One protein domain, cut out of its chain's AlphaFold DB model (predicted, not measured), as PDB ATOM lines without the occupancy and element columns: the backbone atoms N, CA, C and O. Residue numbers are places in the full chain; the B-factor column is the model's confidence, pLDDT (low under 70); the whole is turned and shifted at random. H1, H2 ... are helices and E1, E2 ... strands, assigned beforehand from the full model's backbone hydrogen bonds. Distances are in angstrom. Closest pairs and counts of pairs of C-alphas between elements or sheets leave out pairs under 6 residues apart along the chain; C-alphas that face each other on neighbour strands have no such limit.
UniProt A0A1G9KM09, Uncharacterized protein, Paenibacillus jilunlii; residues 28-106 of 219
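Overview. This is residues 28 to 106 of the 219 residues of an uncharacterized protein of Paenibacillus jilunlii (UniProt A0A1G9KM09). One helix, H1, slants over one face of a strongly twisted sheet of five strands; the long hairpin E1 and E2 reaches out at one end, and residues 28 to 35 of H1 stick out. The 79 printed residues hold H1, then E1 to E5, a meander, each strand the antiparallel neighbour of the one before; the class is mixed, in two layers. The whole is only just compact, close to loose, with a radius of gyration of the C-alphas of 13.7 A, spanning 45 by 27 by 20 A.

Arrangement. H1, residues 28 to 46, has every O i to N i+4 pair within hydrogen-bond range. E1, residues 55 to 63, and E2, residues 69 to 78, form a hairpin, with N 60 and O 72 2.9 A apart. E3, residues 84 to 87, follows, with N 77 and O 86 3.0 A apart. E4, residues 90 to 94, has N 92 2.8 A from O 85. E5, residues 100 to 104, has O 102 2.8 A from N 93. H1 is on the sheet, over E3 and E4, at a height of 9.5 A; its closest C-alphas to E3 are Gly 40 and Val 87, 6.8 A.

Along the chain. H1, 26.7 A long, begins at C-alpha 28 (-35.099, 47.006, -30.573). E1 measures 23.9 A and E2 28.6 A. E5 ends at C-alpha 104 (-48.255, 34.338, -30.903).

Size, cuts and confidence. The printed part has no cut and no long link. The farthest C-alphas, Asp 66 and Gly 96, are 45.9 A apart. Residues 28 to 54 are under pLDDT 70.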
ATOM      1  N   THR A  28     -35.709  48.177 -29.926       41.25
ATOM      2  CA  THR A  28     -35.099  47.006 -30.573       41.25
ATOM      3  C   THR A  28     -36.034  45.820 -30.629       41.25
ATOM      4  O   THR A  28     -36.081  45.163 -31.659       41.25
ATOM      5  N   GLU A  29     -36.835  45.585 -29.590       49.69
ATOM      6  CA  GLU A  29     -37.925  44.604 -29.652       49.69
ATOM      7  C   GLU A  29     -38.945  44.978 -30.731       49.69
ATOM      8  O   GLU A  29     -39.298  44.146 -31.559       49.69
ATOM      9  N   TYR A  30     -39.315  46.260 -30.835       44.84
ATOM     10  CA  TYR A  30     -40.185  46.733 -31.916       44.84
ATOM     11  C   TYR A  30     -39.573  46.532 -33.319       44.84
ATOM     12  O   TYR A  30     -40.271  46.139 -34.255       44.84
ATOM     13  N   ARG A  31     -38.263  46.772 -33.490       43.56
ATOM     14  CA  ARG A  31     -37.557  46.563 -34.771       43.56
ATOM     15  C   ARG A  31     -37.373  45.083 -35.115       43.56
ATOM     16  O   ARG A  31     -37.535  44.727 -36.278       43.56
ATOM     17  N   LYS A  32     -37.113  44.223 -34.125       51.75
ATOM     18  CA  LYS A  32     -37.118  42.761 -34.295       51.75
ATOM     19  C   LYS A  32     -38.507  42.264 -34.701       51.75
ATOM     20  O   LYS A  32     -38.612  41.485 -35.641       51.75
ATOM     21  N   ASN A  33     -39.573  42.795 -34.103       51.91
ATOM     22  CA  ASN A  33     -40.944  42.445 -34.488       51.91
ATOM     23  C   ASN A  33     -41.271  42.870 -35.928       51.91
ATOM     24  O   ASN A  33     -41.880  42.102 -36.665       51.91
ATOM     25  N   ARG A  34     -40.805  44.044 -36.379       55.97
ATOM     26  CA  ARG A  34     -40.908  44.461 -37.795       55.97
ATOM     27  C   ARG A  34     -40.147  43.529 -38.744       55.97
ATOM     28  O   ARG A  34     -40.628  43.284 -39.845       55.97
ATOM     29  N   PHE A  35     -38.987  43.020 -38.331       54.59
ATOM     30  CA  PHE A  35     -38.209  42.050 -39.104       54.59
ATOM     31  C   PHE A  35     -38.944  40.708 -39.237       54.59
ATOM     32  O   PHE A  35     -39.063  40.192 -40.344       54.59
ATOM     33  N   PHE A  36     -39.538  40.191 -38.156       56.56
ATOM     34  CA  PHE A  36     -40.357  38.975 -38.223       56.56
ATOM     35  C   PHE A  36     -41.654  39.166 -39.019       56.56
ATOM     36  O   PHE A  36     -42.040  38.264 -39.754       56.56
ATOM     37  N   GLN A  37     -42.281  40.348 -38.969       57.50
ATOM     38  CA  GLN A  37     -43.398  40.678 -39.866       57.50
ATOM     39  C   GLN A  37     -42.968  40.662 -41.339       57.50
ATOM     40  O   GLN A  37     -43.679  40.114 -42.175       57.50
ATOM     41  N   LEU A  38     -41.794  41.215 -41.660       59.47
ATOM     42  CA  LEU A  38     -41.220  41.159 -43.009       59.47
ATOM     43  C   LEU A  38     -40.931  39.718 -43.447       59.47
ATOM     44  O   LEU A  38     -41.262  39.365 -44.574       59.47
ATOM     45  N   LEU A  39     -40.383  38.879 -42.563       60.72
ATOM     46  CA  LEU A  39     -40.156  37.457 -42.841       60.72
ATOM     47  C   LEU A  39     -41.466  36.679 -43.030       60.72
ATOM     48  O   LEU A  39     -41.558  35.875 -43.954       60.72
ATOM     49  N   GLY A  40     -42.491  36.943 -42.216       58.19
ATOM     50  CA  GLY A  40     -43.824  36.361 -42.391       58.19
ATOM     51  C   GLY A  40     -44.468  36.781 -43.716       58.19
ATOM     52  O   GLY A  40     -45.005  35.946 -44.437       58.19
ATOM     53  N   MET A  41     -44.344  38.057 -44.097       57.97
ATOM     54  CA  MET A  41     -44.810  38.541 -45.403       57.97
ATOM     55  C   MET A  41     -44.016  37.943 -46.572       57.97
ATOM     56  O   MET A  41     -44.607  37.647 -47.606       57.97
ATOM     57  N   LEU A  42     -42.704  37.742 -46.419       56.59
ATOM     58  CA  LEU A  42     -41.862  37.049 -47.400       56.59
ATOM     59  C   LEU A  42     -42.283  35.585 -47.566       56.59
ATOM     60  O   LEU A  42     -42.417  35.128 -48.699       56.59
ATOM     61  N   GLY A  43     -42.565  34.880 -46.465       54.75
ATOM     62  CA  GLY A  43     -43.133  33.528 -46.493       54.75
ATOM     63  C   GLY A  43     -44.458  33.476 -47.255       54.75
ATOM     64  O   GLY A  43     -44.619  32.654 -48.155       54.75
ATOM     65  N   PHE A  44     -45.354  34.432 -46.991       51.62
ATOM     66  CA  PHE A  44     -46.628  34.562 -47.702       51.62
ATOM     67  C   PHE A  44     -46.469  34.928 -49.189       51.62
ATOM     68  O   PHE A  44     -47.291  34.554 -50.015       51.62
ATOM     69  N   HIS A  45     -45.428  35.669 -49.574       52.62
ATOM     70  CA  HIS A  45     -45.201  35.991 -50.988       52.62
ATOM     71  C   HIS A  45     -44.612  34.801 -51.764       52.62
ATOM     72  O   HIS A  45     -44.944  34.594 -52.933       52.62
ATOM     73  N   LEU A  46     -43.786  33.981 -51.104       51.03
ATOM     74  CA  LEU A  46     -43.251  32.732 -51.658       51.03
ATOM     75  C   LEU A  46     -44.342  31.656 -51.846       51.03
ATOM     76  O   LEU A  46     -44.226  30.837 -52.757       51.03
ATOM     77  N   ASP A  47     -45.427  31.720 -51.063       49.56
ATOM     78  CA  ASP A  47     -46.624  30.864 -51.166       49.56
ATOM     79  C   ASP A  47     -47.282  30.892 -52.562       49.56
ATOM     80  O   ASP A  47     -47.799  29.889 -53.047       49.56
ATOM     81  N   GLN A  48     -47.216  32.031 -53.264       49.94
ATOM     82  CA  GLN A  48     -47.879  32.214 -54.564       49.94
ATOM     83  C   GLN A  48     -47.091  31.632 -55.754       49.94
ATOM     84  O   GLN A  48     -47.646  31.506 -56.844       49.94
ATOM     85  N   THR A  49     -45.799  31.313 -55.592       52.19
ATOM     86  CA  THR A  49     -44.899  30.987 -56.725       52.19
ATOM     87  C   THR A  49     -44.237  29.613 -56.644       52.19
ATOM     88  O   THR A  49     -43.895  29.037 -57.676       52.19
ATOM     89  N   LEU A  50     -44.101  29.042 -55.448       51.00
ATOM     90  CA  LEU A  50     -43.608  27.684 -55.224       51.00
ATOM     91  C   LEU A  50     -44.695  26.901 -54.485       51.00
ATOM     92  O   LEU A  50     -45.442  27.487 -53.714       51.00
ATOM     93  N   LYS A  51     -44.802  25.580 -54.693       58.25
ATOM     94  CA  LYS A  51     -45.684  24.728 -53.871       58.25
ATOM     95  C   LYS A  51     -45.231  24.847 -52.408       58.25
ATOM     96  O   LYS A  51     -44.301  24.154 -51.997       58.25
ATOM     97  N   ALA A  52     -45.853  25.759 -51.667       53.16
ATOM     98  CA  ALA A  52     -45.371  26.310 -50.402       53.16
ATOM     99  C   ALA A  52     -45.104  25.250 -49.327       53.16
ATOM    100  O   ALA A  52     -44.192  25.387 -48.515       53.16
ATOM    101  N   SER A  53     -45.804  24.117 -49.420       55.91
ATOM    102  CA  SER A  53     -45.625  22.941 -48.568       55.91
ATOM    103  C   SER A  53     -44.242  22.275 -48.643       55.91
ATOM    104  O   SER A  53     -43.959  21.401 -47.827       55.91
ATOM    105  N   MET A  54     -43.372  22.652 -49.589       63.56
ATOM    106  CA  MET A  54     -42.007  22.112 -49.678       63.56
ATOM    107  C   MET A  54     -40.973  22.893 -48.850       63.56
ATOM    108  O   MET A  54     -39.893  22.364 -48.580       63.56
ATOM    109  N   LEU A  55     -41.280  24.126 -48.425       71.94
ATOM    110  CA  LEU A  55     -40.366  24.961 -47.639       71.94
ATOM    111  C   LEU A  55     -40.576  24.725 -46.141       71.94
ATOM    112  O   LEU A  55     -41.569  25.157 -45.570       71.94
ATOM    113  N   SER A  56     -39.623  24.068 -45.484       79.00
ATOM    114  CA  SER A  56     -39.683  23.787 -44.035       79.00
ATOM    115  C   SER A  56     -38.890  24.777 -43.178       79.00
ATOM    116  O   SER A  56     -39.004  24.769 -41.953       79.00
ATOM    117  N   GLY A  57     -38.101  25.656 -43.801       81.44
ATOM    118  CA  GLY A  57     -37.273  26.610 -43.079       81.44
ATOM    119  C   GLY A  57     -36.662  27.692 -43.962       81.44
ATOM    120  O   GLY A  57     -36.555  27.540 -45.180       81.44
ATOM    121  N   ILE A  58     -36.253  28.779 -43.315       81.00
ATOM    122  CA  ILE A  58     -35.420  29.841 -43.879       81.00
ATOM    123  C   ILE A  58     -34.072  29.767 -43.171       81.00
ATOM    124  O   ILE A  58     -34.024  29.824 -41.942       81.00
ATOM    125  N   HIS A  59     -33.002  29.662 -43.952       80.31
ATOM    126  CA  HIS A  59     -31.632  29.770 -43.471       80.31
ATOM    127  C   HIS A  59     -31.090  31.136 -43.886       80.31
ATOM    128  O   HIS A  59     -31.027  31.445 -45.079       80.31
ATOM    129  N   LEU A  60     -30.746  31.965 -42.906       78.06
ATOM    130  CA  LEU A  60     -30.150  33.276 -43.130       78.06
ATOM    131  C   LEU A  60     -28.768  33.310 -42.485       78.06
ATOM    132  O   LEU A  60     -28.644  33.141 -41.276       78.06
ATOM    133  N   GLU A  61     -27.747  33.583 -43.284       79.81
ATOM    134  CA  GLU A  61     -26.380  33.784 -42.816       79.81
ATOM    135  C   GLU A  61     -26.028  35.268 -42.957       79.81
ATOM    136  O   GLU A  61     -26.092  35.838 -44.048       79.81
ATOM    137  N   LEU A  62     -25.712  35.921 -41.839       74.00
ATOM    138  CA  LEU A  62     -25.326  37.329 -41.788       74.00
ATOM    139  C   LEU A  62     -23.850  37.440 -41.419       74.00
ATOM    140  O   LEU A  62     -23.383  36.735 -40.531       74.00
ATOM    141  N   ALA A  63     -23.120  38.370 -42.028       77.38
ATOM    142  CA  ALA A  63     -21.764  38.677 -41.584       77.38
ATOM    143  C   ALA A  63     -21.805  39.283 -40.167       77.38
ATOM    144  O   ALA A  63     -22.412  40.334 -39.947       77.38
ATOM    145  N   GLY A  64     -21.176  38.618 -39.199       74.62
ATOM    146  CA  GLY A  64     -20.999  39.143 -37.850       74.62
ATOM    147  C   GLY A  64     -20.002  40.296 -37.819       74.62
ATOM    148  O   GLY A  64     -19.141  40.439 -38.687       74.62
ATOM    149  N   ALA A  65     -20.101  41.137 -36.788       75.12
ATOM    150  CA  ALA A  65     -19.228  42.302 -36.617       75.12
ATOM    151  C   ALA A  65     -17.742  41.939 -36.397       75.12
ATOM    152  O   ALA A  65     -16.874  42.800 -36.511       75.12
ATOM    153  N   ASP A  66     -17.462  40.683 -36.057       83.56
ATOM    154  CA  ASP A  66     -16.144  40.068 -35.895       83.56
ATOM    155  C   ASP A  66     -15.706  39.248 -37.125       83.56
ATOM    156  O   ASP A  66     -14.644  38.629 -37.105       83.56
ATOM    157  N   GLY A  67     -16.503  39.248 -38.198       79.56
ATOM    158  CA  GLY A  67     -16.270  38.448 -39.400       79.56
ATOM    159  C   GLY A  67     -16.743  36.996 -39.292       79.56
ATOM    160  O   GLY A  67     -16.684  36.281 -40.290       79.56
ATOM    161  N   ALA A  68     -17.240  36.554 -38.131       80.44
ATOM    162  CA  ALA A  68     -17.859  35.241 -37.994       80.44
ATOM    163  C   ALA A  68     -19.312  35.284 -38.505       80.44
ATOM    164  O   ALA A  68     -20.033  36.238 -38.204       80.44
ATOM    165  N   PRO A  69     -19.783  34.286 -39.268       81.50
ATOM    166  CA  PRO A  69     -21.164  34.269 -39.723       81.50
ATOM    167  C   PRO A  69     -22.128  34.054 -38.551       81.50
ATOM    168  O   PRO A  69     -21.972  33.144 -37.736       81.50
ATOM    169  N   VAL A  70     -23.156  34.893 -38.484       77.38
ATOM    170  CA  VAL A  70     -24.310  34.714 -37.609       77.38
ATOM    171  C   VAL A  70     -25.377  33.982 -38.408       77.38
ATOM    172  O   VAL A  70     -26.006  34.553 -39.299       77.38
ATOM    173  N   VAL A  71     -25.566  32.708 -38.080       82.56
ATOM    174  CA  VAL A  71     -26.580  31.854 -38.696       82.56
ATOM    175  C   VAL A  71     -27.902  31.979 -37.944       82.56
ATOM    176  O   VAL A  71     -27.968  31.846 -36.719       82.56
ATOM    177  N   HIS A  72     -28.968  32.209 -38.699       79.06
ATOM    178  CA  HIS A  72     -30.342  32.243 -38.234       79.06
ATOM    179  C   HIS A  72     -31.185  31.234 -39.010       79.06
ATOM    180  O   HIS A  72     -31.601  31.486 -40.142       79.06
ATOM    181  N   ASP A  73     -31.493  30.120 -38.352       84.00
ATOM    182  CA  ASP A  73     -32.451  29.133 -38.836       84.00
ATOM    183  C   ASP A  73     -33.845  29.440 -38.290       84.00
ATOM    184  O   ASP A  73     -34.068  29.503 -37.079       84.00
ATOM    185  N   THR A  74     -34.803  29.630 -39.192       85.50
ATOM    186  CA  THR A  74     -36.208  29.858 -38.845       85.50
ATOM    187  C   THR A  74     -37.055  28.732 -39.409       85.50
ATOM    188  O   THR A  74     -37.167  28.591 -40.623       85.50
ATOM    189  N   GLN A  75     -37.671  27.940 -38.533       88.88
ATOM    190  CA  GLN A  75     -38.591  26.877 -38.939       88.88
ATOM    191  C   GLN A  75     -39.886  27.462 -39.509       88.88
ATOM    192  O   GLN A  75     -40.405  28.446 -38.984       88.88
ATOM    193  N   LEU A  76     -40.421  26.847 -40.559       88.81
ATOM    194  CA  LEU A  76     -41.726  27.178 -41.124       88.81
ATOM    195  C   LEU A  76     -42.669  25.990 -40.936       88.81
ATOM    196  O   LEU A  76     -42.272  24.840 -41.123       88.81
ATOM    197  N   GLY A  77     -43.919  26.269 -40.583       88.38
ATOM    198  CA  GLY A  77     -44.971  25.261 -40.470       88.38
ATOM    199  C   GLY A  77     -46.118  25.554 -41.423       88.38
ATOM    200  O   GLY A  77     -46.445  26.718 -41.660       88.38
ATOM    201  N   TRP A  78     -46.731  24.489 -41.940       89.12
ATOM    202  CA  TRP A  78     -47.853  24.543 -42.873       89.12
ATOM    203  C   TRP A  78     -48.937  23.547 -42.456       89.12
ATOM    204  O   TRP A  78     -48.627  22.479 -41.922       89.12
ATOM    205  N   ASN A  79     -50.206  23.865 -42.710       89.12
ATOM    206  CA  ASN A  79     -51.296  22.896 -42.574       89.12
ATOM    207  C   ASN A  79     -51.492  22.073 -43.863       89.12
ATOM    208  O   ASN A  79     -50.838  22.293 -44.884       89.12
ATOM    209  N   LYS A  80     -52.419  21.110 -43.816       88.06
ATOM    210  CA  LYS A  80     -52.756  20.235 -44.955       88.06
ATOM    211  C   LYS A  80     -53.276  20.993 -46.187       88.06
ATOM    212  O   LYS A  80     -53.187  20.470 -47.290       88.06
ATOM    213  N   ASP A  81     -53.800  22.199 -45.981       85.81
ATOM    214  CA  ASP A  81     -54.362  23.058 -47.021       85.81
ATOM    215  C   ASP A  81     -53.294  23.999 -47.614       85.81
ATOM    216  O   ASP A  81     -53.607  24.860 -48.432       85.81
ATOM    217  N   GLY A  82     -52.027  23.837 -47.208       84.69
ATOM    218  CA  GLY A  82     -50.903  24.641 -47.685       84.69
ATOM    219  C   GLY A  82     -50.833  26.034 -47.067       84.69
ATOM    220  O   GLY A  82     -50.088  26.864 -47.564       84.69
ATOM    221  N   GLN A  83     -51.572  26.310 -45.992       85.88
ATOM    222  CA  GLN A  83     -51.518  27.604 -45.314       85.88
ATOM    223  C   GLN A  83     -50.414  27.614 -44.264       85.88
ATOM    224  O   GLN A  83     -50.252  26.648 -43.512       85.88
ATOM    225  N   GLN A  84     -49.687  28.724 -44.180       86.81
ATOM    226  CA  GLN A  84     -48.617  28.894 -43.209       86.81
ATOM    227  C   GLN A  84     -49.183  28.997 -41.787       86.81
ATOM    228  O   GLN A  84     -49.971  29.889 -41.482       86.81
ATOM    229  N   THR A  85     -48.759  28.097 -40.905       92.06
ATOM    230  CA  THR A  85     -49.210  28.018 -39.507       92.06
ATOM    231  C   THR A  85     -48.132  28.387 -38.499       92.06
ATOM    232  O   THR A  85     -48.448  28.581 -37.327       92.06
ATOM    233  N   GLN A  86     -46.867  28.492 -38.914       92.75
ATOM    234  CA  GLN A  86     -45.764  28.779 -37.998       92.75
ATOM    235  C   GLN A  86     -44.592  29.484 -38.691       92.75
ATOM    236  O   GLN A  86     -44.259  29.175 -39.839       92.75
ATOM    237  N   VAL A  87     -43.943  30.399 -37.961       89.75
ATOM    238  CA  VAL A  87     -42.642  31.009 -38.290       89.75
ATOM    239  C   VAL A  87     -41.789  31.075 -37.023       89.75
ATOM    240  O   VAL A  87     -42.078  31.834 -36.098       89.75
ATOM    241  N   GLY A  88     -40.715  30.292 -36.971       90.81
ATOM    242  CA  GLY A  88     -39.859  30.165 -35.797       90.81
ATOM    243  C   GLY A  88     -40.662  29.711 -34.578       90.81
ATOM    244  O   GLY A  88     -41.363  28.703 -34.631       90.81
ATOM    245  N   GLY A  89     -40.574  30.470 -33.485       90.19
ATOM    246  CA  GLY A  89     -41.358  30.231 -32.267       90.19
ATOM    247  C   GLY A  89     -42.800  30.749 -32.315       90.19
ATOM    248  O   GLY A  89     -43.527  30.560 -31.345       90.19
ATOM    249  N   PHE A  90     -43.220  31.400 -33.405       92.69
ATOM    250  CA  PHE A  90     -44.543  32.009 -33.507       92.69
ATOM    251  C   PHE A  90     -45.520  31.110 -34.256       92.69
ATOM    252  O   PHE A  90     -45.285  30.752 -35.410       92.69
ATOM    253  N   ALA A  91     -46.650  30.805 -33.625       94.69
ATOM    254  CA  ALA A  91     -47.813  30.227 -34.282       94.69
ATOM    255  C   ALA A  91     -48.613  31.333 -34.981       94.69
ATOM    256  O   ALA A  91     -48.836  32.393 -34.399       94.69
ATOM    257  N   LEU A  92     -49.059  31.078 -36.207       93.12
ATOM    258  CA  LEU A  92     -49.868  31.989 -37.009       93.12
ATOM    259  C   LEU A  92     -51.339  31.575 -36.966       93.12
ATOM    260  O   LEU A  92     -51.672  30.391 -36.984       93.12
ATOM    261  N   THR A  93     -52.221  32.566 -36.961       92.75
ATOM    262  CA  THR A  93     -53.663  32.380 -37.137       92.75
ATOM    263  C   THR A  93     -54.079  32.998 -38.463       92.75
ATOM    264  O   THR A  93     -53.730  34.144 -38.757       92.75
ATOM    265  N   CYS A  94     -54.834  32.252 -39.266       86.94
ATOM    266  CA  CYS A  94     -55.424  32.741 -40.508       86.94
ATOM    267  C   CYS A  94     -56.889  33.139 -40.280       86.94
ATOM    268  O   CYS A  94     -57.665  32.391 -39.689       86.94
ATOM    269  N   GLY A  95     -57.270  34.317 -40.767       80.12
ATOM    270  CA  GLY A  95     -58.648  34.792 -40.841       80.12
ATOM    271  C   GLY A  95     -59.283  34.525 -42.206       80.12
ATOM    272  O   GLY A  95     -58.760  33.775 -43.035       80.12
ATOM    273  N   GLY A  96     -60.422  35.176 -42.462       77.44
ATOM    274  CA  GLY A  96     -61.130  35.080 -43.740       77.44
ATOM    275  C   GLY A  96     -60.230  35.419 -44.934       77.44
ATOM    276  O   GLY A  96     -59.524  36.430 -44.928       77.44
ATOM    277  N   GLY A  97     -60.244  34.559 -45.957       75.88
ATOM    278  CA  GLY A  97     -59.421  34.726 -47.160       75.88
ATOM    279  C   GLY A  97     -57.925  34.467 -46.951       75.88
ATOM    280  O   GLY A  97     -57.115  35.081 -47.638       75.88
ATOM    281  N   CYS A  98     -57.556  33.603 -45.995       76.06
ATOM    282  CA  CYS A  98     -56.172  33.182 -45.715       76.06
ATOM    283  C   CYS A  98     -55.229  34.314 -45.275       76.06
ATOM    284  O   CYS A  98     -54.010  34.179 -45.338       76.06
ATOM    285  N   ARG A  99     -55.772  35.445 -44.821       84.50
ATOM    286  CA  ARG A  99     -54.965  36.555 -44.305       84.50
ATOM    287  C   ARG A  99     -54.521  36.247 -42.887       84.50
ATOM    288  O   ARG A  99     -55.329  35.770 -42.098       84.50
ATOM    289  N   ILE A 100     -53.275  36.555 -42.549       86.75
ATOM    290  CA  ILE A 100     -52.784  36.407 -41.175       86.75
ATOM    291  C   ILE A 100     -53.584  37.357 -40.274       86.75
ATOM    292  O   ILE A 100     -53.471  38.576 -40.387       86.75
ATOM    293  N   SER A 101     -54.417  36.786 -39.409       91.88
ATOM    294  CA  SER A 101     -55.224  37.491 -38.410       91.88
ATOM    295  C   SER A 101     -54.577  37.475 -37.030       91.88
ATOM    296  O   SER A 101     -55.091  38.100 -36.109       91.88
ATOM    297  N   GLY A 102     -53.446  36.794 -36.866       92.69
ATOM    298  CA  GLY A 102     -52.643  36.934 -35.666       92.69
ATOM    299  C   GLY A 102     -51.405  36.056 -35.642       92.69
ATOM    300  O   GLY A 102     -51.237  35.167 -36.478       92.69
ATOM    301  N   TRP A 103     -50.543  36.324 -34.671       94.94
ATOM    302  CA  TRP A 103     -49.348  35.544 -34.379       94.94
ATOM    303  C   TRP A 103     -49.035  35.579 -32.881       94.94
ATOM    304  O   TRP A 103     -49.258  36.597 -32.224       94.94
ATOM    305  N   GLN A 104     -48.553  34.461 -32.333       95.88
ATOM    306  CA  GLN A 104     -48.255  34.338 -30.903       95.88
ATOM    307  C   GLN A 104     -47.116  33.361 -30.594       95.88
ATOM    308  O   GLN A 104     -46.933  32.387 -31.318       95.88
ATOM    309  N   ASP A 105     -46.405  33.579 -29.486       94.94
ATOM    310  CA  ASP A 105     -45.382  32.661 -28.941       94.94
ATOM    311  C   ASP A 105     -45.676  32.218 -27.489       94.94
ATOM    312  O   ASP A 105     -44.810  31.695 -26.787       94.94
ATOM    313  N   GLY A 106     -46.907  32.451 -27.018       93.94
ATOM    314  CA  GLY A 106     -47.354  32.167 -25.650       93.94
ATOM    315  C   GLY A 106     -47.093  33.296 -24.646       93.94
ATOM    316  O   GLY A 106     -47.713  33.305 -23.584       93.94
TER     317      GLY A 106